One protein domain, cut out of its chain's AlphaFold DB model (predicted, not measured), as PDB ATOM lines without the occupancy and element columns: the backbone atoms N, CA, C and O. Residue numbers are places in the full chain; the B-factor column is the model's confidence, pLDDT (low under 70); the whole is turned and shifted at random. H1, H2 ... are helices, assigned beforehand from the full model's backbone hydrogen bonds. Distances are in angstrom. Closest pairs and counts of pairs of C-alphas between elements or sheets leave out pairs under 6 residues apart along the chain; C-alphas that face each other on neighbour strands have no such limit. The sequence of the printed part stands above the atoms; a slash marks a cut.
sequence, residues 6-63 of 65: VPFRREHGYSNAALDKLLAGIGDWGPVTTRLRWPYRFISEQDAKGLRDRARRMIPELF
ATOM      1  N   VAL A   6     134.658 157.638  57.348       96.81
ATOM      2  CA  VAL A   6     135.280 158.887  57.813       96.81
ATOM      3  C   VAL A   6     134.277 159.963  58.289       96.81
ATOM      4  O   VAL A   6     134.619 160.648  59.262       96.81
ATOM      5  N   PRO A   7     133.058 160.106  57.721       97.56
ATOM      6  CA  PRO A   7     132.065 161.080  58.193       97.56
ATOM      7  C   PRO A   7     131.672 160.895  59.664       97.56
ATOM      8  O   PRO A   7     131.546 161.875  60.393       97.56
ATOM      9  N   PHE A   8     131.610 159.656  60.170       97.69
ATOM     10  CA  PHE A   8     131.350 159.402  61.594       97.69
ATOM     11  C   PHE A   8     132.377 160.077  62.510       97.69
ATOM     12  O   PHE A   8     132.028 160.617  63.558       97.69
ATOM     13  N   ARG A   9     133.648 160.117  62.107       97.12
ATOM     14  CA  ARG A   9     134.673 160.847  62.858       97.12
ATOM     15  C   ARG A   9     134.594 162.350  62.618       97.12
ATOM     16  O   ARG A   9     134.632 163.106  63.581       97.12
ATOM     17  N   ARG A  10     134.532 162.781  61.354       97.19
ATOM     18  CA  ARG A  10     134.651 164.204  60.983       97.19
ATOM     19  C   ARG A  10     133.431 165.033  61.375       97.19
ATOM     20  O   ARG A  10     133.601 166.136  61.870       97.19
ATOM     21  N   GLU A  11     132.236 164.502  61.154       97.19
ATOM     22  CA  GLU A  11     130.976 165.239  61.303       97.19
ATOM     23  C   GLU A  11     130.293 164.916  62.630       97.19
ATOM     24  O   GLU A  11     129.729 165.793  63.277       97.19
ATOM     25  N   HIS A  12     130.383 163.660  63.076       96.56
ATOM     26  CA  HIS A  12     129.707 163.214  64.294       96.56
ATOM     27  C   HIS A  12     130.628 163.100  65.510       96.56
ATOM     28  O   HIS A  12     130.125 162.895  66.613       96.56
ATOM     29  N   GLY A  13     131.950 163.243  65.357       97.12
ATOM     30  CA  GLY A  13     132.903 163.231  66.471       97.12
ATOM     31  C   GLY A  13     133.054 161.869  67.157       97.12
ATOM     32  O   GLY A  13     133.238 161.806  68.375       97.12
ATOM     33  N   TYR A  14     132.912 160.765  66.417       98.31
ATOM     34  CA  TYR A  14     133.235 159.431  66.926       98.31
ATOM     35  C   TYR A  14     134.752 159.200  66.974       98.31
ATOM     36  O   TYR A  14     135.500 159.668  66.113       98.31
ATOM     37  N   SER A  15     135.209 158.465  67.990       97.88
ATOM     38  CA  SER A  15     136.621 158.108  68.151       97.88
ATOM     39  C   SER A  15     137.054 157.029  67.153       97.88
ATOM     40  O   SER A  15     136.223 156.293  66.620       97.88
ATOM     41  N   ASN A  16     138.367 156.872  66.955       97.25
ATOM     42  CA  ASN A  16     138.901 155.785  66.128       97.25
ATOM     43  C   ASN A  16     138.462 154.411  66.650       97.25
ATOM     44  O   ASN A  16     138.015 153.592  65.862       97.25
ATOM     45  N   ALA A  17     138.435 154.206  67.972       97.62
ATOM     46  CA  ALA A  17     137.939 152.959  68.557       97.62
ATOM     47  C   ALA A  17     136.475 152.658  68.176       97.62
ATOM     48  O   ALA A  17     136.107 151.496  68.005       97.62
ATOM     49  N   ALA A  18     135.631 153.686  68.026       98.19
ATOM     50  CA  ALA A  18     134.254 153.510  67.570       98.19
ATOM     51  C   ALA A  18     134.192 153.147  66.078       98.19
ATOM     52  O   ALA A  18     133.360 152.326  65.693       98.19
ATOM     53  N   LEU A  19     135.091 153.703  65.257       98.00
ATOM     54  CA  LEU A  19     135.226 153.319  63.850       98.00
ATOM     55  C   LEU A  19     135.756 151.892  63.694       98.00
ATOM     56  O   LEU A  19     135.223 151.143  62.884       98.00
ATOM     57  N   ASP A  20     136.742 151.491  64.492       96.81
ATOM     58  CA  ASP A  20     137.303 150.139  64.456       96.81
ATOM     59  C   ASP A  20     136.242 149.106  64.846       96.81
ATOM     60  O   ASP A  20     136.061 148.095  64.166       96.81
ATOM     61  N   LYS A  21     135.458 149.396  65.895       97.62
ATOM     62  CA  LYS A  21     134.301 148.580  66.285       97.62
ATOM     63  C   LYS A  21     133.229 148.518  65.200       97.62
ATOM     64  O   LYS A  21     132.664 147.448  64.977       97.62
ATOM     65  N   LEU A  22     132.957 149.633  64.524       98.00
ATOM     66  CA  LEU A  22     132.035 149.667  63.393       98.00
ATOM     67  C   LEU A  22     132.538 148.783  62.244       98.00
ATOM     68  O   LEU A  22     131.778 147.968  61.733       98.00
ATOM     69  N   LEU A  23     133.809 148.910  61.857       96.94
ATOM     70  CA  LEU A  23     134.417 148.127  60.779       96.94
ATOM     71  C   LEU A  23     134.426 146.630  61.099       96.94
ATOM     72  O   LEU A  23     134.037 145.831  60.250       96.94
ATOM     73  N   ALA A  24     134.765 146.257  62.335       96.88
ATOM     74  CA  ALA A  24     134.663 144.874  62.792       96.88
ATOM     75  C   ALA A  24     133.219 144.349  62.685       96.88
ATOM     76  O   ALA A  24     132.995 143.248  62.178       96.88
ATOM     77  N   GLY A  25     132.234 145.167  63.082       96.25
ATOM     78  CA  GLY A  25     130.808 144.853  62.963       96.25
ATOM     79  C   GLY A  25     130.284 144.799  61.521       96.25
ATOM     80  O   GLY A  25     129.357 144.045  61.243       96.25
ATOM     81  N   ILE A  26     130.874 145.549  60.584       96.00
ATOM     82  CA  ILE A  26     130.578 145.476  59.140       96.00
ATOM     83  C   ILE A  26     131.192 144.220  58.517       96.00
ATOM     84  O   ILE A  26     130.594 143.626  57.622       96.00
ATOM     85  N   GLY A  27     132.389 143.836  58.963       93.38
ATOM     86  CA  GLY A  27     133.155 142.715  58.428       93.38
ATOM     87  C   GLY A  27     132.763 141.348  58.987       93.38
ATOM     88  O   GLY A  27     133.050 140.343  58.354       93.38
ATOM     89  N   ASP A  28     132.060 141.300  60.122       92.00
ATOM     90  CA  ASP A  28     131.834 140.068  60.903       92.00
ATOM     91  C   ASP A  28     133.134 139.400  61.365       92.00
ATOM     92  O   ASP A  28     133.267 138.181  61.362       92.00
ATOM     93  N   TRP A  29     134.134 140.195  61.751       91.00
ATOM     94  CA  TRP A  29     135.474 139.681  62.074       91.00
ATOM     95  C   TRP A  29     135.556 138.898  63.399       91.00
ATOM     96  O   TRP A  29     136.646 138.548  63.847       91.00
ATOM     97  N   GLY A  30     134.422 138.628  64.042       91.38
ATOM     98  CA  GLY A  30     134.315 137.844  65.268       91.38
ATOM     99  C   GLY A  30     133.052 138.187  66.065       91.38
ATOM    100  O   GLY A  30     132.309 139.091  65.679       91.38
ATOM    101  N   PRO A  31     132.814 137.516  67.209       92.25
ATOM    102  CA  PRO A  31     131.638 137.721  68.057       92.25
ATOM    103  C   PRO A  31     131.770 138.999  68.903       92.25
ATOM    104  O   PRO A  31     131.805 138.965  70.134       92.25
ATOM    105  N   VAL A  32     131.908 140.147  68.242       90.69
ATOM    106  CA  VAL A  32     132.106 141.451  68.876       90.69
ATOM    107  C   VAL A  32     130.924 142.369  68.603       90.69
ATOM    108  O   VAL A  32     130.476 142.514  67.472       90.69
ATOM    109  N   THR A  33     130.451 143.048  69.646       94.69
ATOM    110  CA  THR A  33     129.456 144.119  69.499       94.69
ATOM    111  C   THR A  33     130.136 145.427  69.106       94.69
ATOM    112  O   THR A  33     131.343 145.614  69.343       94.69
ATOM    113  N   THR A  34     129.354 146.376  68.580       97.50
ATOM    114  CA  THR A  34     129.845 147.737  68.308       97.50
ATOM    115  C   THR A  34     130.015 148.578  69.578       97.50
ATOM    116  O   THR A  34     130.619 149.648  69.531       97.50
ATOM    117  N   ARG A  35     129.509 148.103  70.725       97.81
ATOM    118  CA  ARG A  35     129.530 148.819  72.008       97.81
ATOM    119  C   ARG A  35     130.959 149.110  72.468       97.81
ATOM    120  O   ARG A  35     131.873 148.292  72.338       97.81
ATOM    121  N   LEU A  36     131.107 150.265  73.105       97.75
ATOM    122  CA  LEU A  36     132.304 150.668  73.830       97.75
ATOM    123  C   LEU A  36     131.958 150.965  75.288       97.75
ATOM    124  O   LEU A  36     130.805 151.238  75.626       97.75
ATOM    125  N   ARG A  37     132.970 150.892  76.156       96.44
ATOM    126  CA  ARG A  37     132.837 151.300  77.557       96.44
ATOM    127  C   ARG A  37     132.748 152.823  77.644       96.44
ATOM    128  O   ARG A  37     133.335 153.533  76.828       96.44
ATOM    129  N   TRP A  38     132.051 153.312  78.665       94.44
ATOM    130  CA  TRP A  38     132.064 154.730  79.024       94.44
ATOM    131  C   TRP A  38     133.519 155.214  79.204       94.44
ATOM    132  O   TRP A  38     134.328 154.444  79.731       94.44
ATOM    133  N   PRO A  39     133.888 156.434  78.765       94.69
ATOM    134  CA  PRO A  39     133.050 157.533  78.259       94.69
ATOM    135  C   PRO A  39     132.814 157.533  76.739       94.69
ATOM    136  O   PRO A  39     132.289 158.502  76.191       94.69
ATOM    137  N   TYR A  40     133.209 156.477  76.026       96.88
ATOM    138  CA  TYR A  40     133.146 156.470  74.568       96.88
ATOM    139  C   TYR A  40     131.729 156.230  74.046       96.88
ATOM    140  O   TYR A  40     131.028 155.309  74.469       96.88
ATOM    141  N   ARG A  41     131.332 157.030  73.052       97.81
ATOM    142  CA  ARG A  41     130.152 156.744  72.230       97.81
ATOM    143  C   ARG A  41     130.480 155.650  71.220       97.81
ATOM    144  O   ARG A  41     131.603 155.569  70.728       97.81
ATOM    145  N   PHE A  42     129.480 154.851  70.882       98.19
ATOM    146  CA  PHE A  42     129.566 153.802  69.872       98.19
ATOM    147  C   PHE A  42     128.556 154.055  68.749       98.19
ATOM    148  O   PHE A  42     127.577 154.781  68.935       98.19
ATOM    149  N   ILE A  43     128.813 153.458  67.590       98.44
ATOM    150  CA  ILE A  43     127.925 153.498  66.423       98.44
ATOM    151  C   ILE A  43     127.020 152.263  66.491       98.44
ATOM    152  O   ILE A  43     127.456 151.206  66.953       98.44
ATOM    153  N   SER A  44     125.744 152.392  66.127       97.50
ATOM    154  CA  SER A  44     124.770 151.324  66.369       97.50
ATOM    155  C   SER A  44     125.043 150.084  65.507       97.50
ATOM    156  O   SER A  44     125.629 150.162  64.427       97.50
ATOM    157  N   GLU A  45     124.585 148.917  65.962       97.12
ATOM    158  CA  GLU A  45     124.649 147.699  65.140       97.12
ATOM    159  C   GLU A  45     123.756 147.796  63.896       97.12
ATOM    160  O   GLU A  45     124.039 147.171  62.875       97.12
ATOM    161  N   GLN A  46     122.709 148.625  63.942       97.38
ATOM    162  CA  GLN A  46     121.858 148.880  62.784       97.38
ATOM    163  C   GLN A  46     122.606 149.654  61.691       97.38
ATOM    164  O   GLN A  46     122.500 149.293  60.517       97.38
ATOM    165  N   ASP A  47     123.417 150.645  62.069       97.62
ATOM    166  CA  ASP A  47     124.302 151.353  61.137       97.62
ATOM    167  C   ASP A  47     125.324 150.389  60.522       97.62
ATOM    168  O   ASP A  47     125.520 150.379  59.304       97.62
ATOM    169  N   ALA A  48     125.929 149.522  61.346       97.25
ATOM    170  CA  ALA A  48     126.867 148.503  60.879       97.25
ATOM    171  C   ALA A  48     126.216 147.548  59.864       97.25
ATOM    172  O   ALA A  48     126.789 147.281  58.807       97.25
ATOM    173  N   LYS A  49     124.990 147.081  60.139       96.00
ATOM    174  CA  LYS A  49     124.220 146.232  59.220       96.00
ATOM    175  C   LYS A  49     123.919 146.949  57.901       96.00
ATOM    176  O   LYS A  49     124.182 146.401  56.834       96.00
ATOM    177  N   GLY A  50     123.436 148.192  57.958       97.25
ATOM    178  CA  GLY A  50     123.150 148.979  56.757       97.25
ATOM    179  C   GLY A  50     124.394 149.235  55.899       97.25
ATOM    180  O   GLY A  50     124.329 149.186  54.668       97.25
ATOM    181  N   LEU A  51     125.546 149.466  56.534       97.06
ATOM    182  CA  LEU A  51     126.830 149.633  55.852       97.06
ATOM    183  C   LEU A  51     127.367 148.320  55.280       97.06
ATOM    184  O   LEU A  51     127.903 148.335  54.174       97.06
ATOM    185  N   ARG A  52     127.173 147.188  55.962       95.44
ATOM    186  CA  ARG A  52     127.488 145.854  55.432       95.44
ATOM    187  C   ARG A  52     126.722 145.564  54.148       95.44
ATOM    188  O   ARG A  52     127.326 145.125  53.172       95.44
ATOM    189  N   ASP A  53     125.425 145.855  54.116       95.56
ATOM    190  CA  ASP A  53     124.609 145.649  52.917       95.56
ATOM    191  C   ASP A  53     125.096 146.519  51.748       95.56
ATOM    192  O   ASP A  53     125.125 146.070  50.602       95.56
ATOM    193  N   ARG A  54     125.518 147.759  52.027       95.56
ATOM    194  CA  ARG A  54     126.139 148.638  51.022       95.56
ATOM    195  C   ARG A  54     127.487 148.093  50.556       95.56
ATOM    196  O   ARG A  54     127.704 148.019  49.353       95.56
ATOM    197  N   ALA A  55     128.346 147.662  51.478       94.06
ATOM    198  CA  ALA A  55     129.649 147.091  51.156       94.06
ATOM    199  C   ALA A  55     129.510 145.863  50.245       94.06
ATOM    200  O   ALA A  55     130.150 145.810  49.204       94.06
ATOM    201  N   ARG A  56     128.590 144.938  50.552       93.56
ATOM    202  CA  ARG A  56     128.317 143.761  49.706       93.56
ATOM    203  C   ARG A  56     127.888 144.111  48.280       93.56
ATOM    204  O   ARG A  56     128.186 143.355  47.367       93.56
ATOM    205  N   ARG A  57     127.202 145.241  48.081       94.50
ATOM    206  CA  ARG A  57     126.841 145.732  46.740       94.50
ATOM    207  C   ARG A  57     127.998 146.418  46.018       94.50
ATOM    208  O   ARG A  57     128.026 146.395  44.796       94.50
ATOM    209  N   MET A  58     128.902 147.062  46.752       93.69
ATOM    210  CA  MET A  58     130.021 147.816  46.177       93.69
ATOM    211  C   MET A  58     131.202 146.931  45.782       93.69
ATOM    212  O   MET A  58     131.884 147.251  44.819       93.69
ATOM    213  N   ILE A  59     131.448 145.867  46.547       92.00
ATOM    214  CA  ILE A  59     132.567 144.932  46.359       92.00
ATOM    215  C   ILE A  59     132.058 143.481  46.425       92.00
ATOM    216  O   ILE A  59     132.444 142.721  47.321       92.00
ATOM    217  N   PRO A  60     131.109 143.099  45.547       93.00
ATOM    218  CA  PRO A  60     130.483 141.778  45.573       93.00
ATOM    219  C   PRO A  60     131.490 140.631  45.408       93.00
ATOM    220  O   PRO A  60     131.270 139.552  45.952       93.00
ATOM    221  N   GLU A  61     132.613 140.860  44.728       93.38
ATOM    222  CA  GLU A  61     133.691 139.894  44.505       93.38
ATOM    223  C   GLU A  61     134.352 139.393  45.795       93.38
ATOM    224  O   GLU A  61     134.871 138.283  45.820       93.38
ATOM    225  N   LEU A  62     134.289 140.160  46.889       86.62
ATOM    226  CA  LEU A  62     134.790 139.703  48.190       86.62
ATOM    227  C   LEU A  62     133.833 138.730  48.897       86.62
ATOM    228  O   LEU A  62     134.191 138.157  49.925       86.62
ATOM    229  N   PHE A  63     132.614 138.569  48.379       83.94
ATOM    230  CA  PHE A  63     131.553 137.755  48.981       83.94
ATOM    231  C   PHE A  63     130.997 136.684  48.040       83.94
ATOM    232  O   PHE A  63     130.308 135.777  48.507       83.94
TER     233      PHE A  63
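Overview. This is residues 6 to 63 of the 65 residues of a protein of Rhizobium etli CNPAF512 (UniProt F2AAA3). Two helices, H2 and H3, pack on each other steeply, the second half of H2 over H3, and the short helix H1 sits by the first turn of H2. A long loop, residues 28 to 44, leaves the end of H2, folds back past H2 to a far turn at Pro 39 and returns to begin H3, whose last residues, 57 and 58, stick out together with residues 59 to 62. The printed part has 58 residues with three named helices, in the order H1, H2, H3, and no named strand; its class is all helix. It is compact, with a radius of gyration of the C-alphas of 11.7 A, and spans 38 by 27 by 16 A.

Along the chain. The printed part begins with H1, residues 6 to 10, whose C-alpha 6 is at (135.280, 158.887, 57.813). H2, residues 16 to 27, begins with C-alpha 16 at (138.901, 155.785, 66.128) and measures 16.2 A from first to last C-alpha. H3, residues 45 to 58, is the longest helix with 14 residues; it measures 19.7 A from first to last C-alpha and ends with C-alpha 58 at (130.021, 147.816, 46.177).

Arrangement. H1 and H2 only just touch, with 3 pairs of C-alphas within 8 A. H2 touches H1 with residues 16 to 19 alone, and the closest C-alphas of the two helices, those of Arg 9 and Asn 16, are 7.4 A apart. H2 touches H3 with its residues 22 to 27 alone, with 11 pairs of C-alphas within 8 A. The closest C-alphas of these two helices are those of Ile 26 and Arg 52, 4.8 A apart. Their lines stand at a steep tilt of 59 degrees, and they run the same way; their centres are 11.9 A apart. H1 and H3 are apart. In H1, H2 and H3 every pair of O of residue i and N of residue i+4 is within hydrogen-bond range.

Size, cuts and confidence. The two C-alphas farthest apart are those of Pro 39 and Glu 61, at 38.1 A. The C-alphas of Val 6 and Phe 63, the first and last printed residues, are 23.2 A apart. The link from H1 to H2 is tight, with 5 residues. The link from H2 to H3 is long, with 17 residues, 28 to 44, and its C-alphas lie 7 to 18 A from the mean of the C-alphas. Residues 57 to 62 stand free. The printed part has no cut. The mean pLDDT of the printed part is 95.6, and no printed residue is under 70.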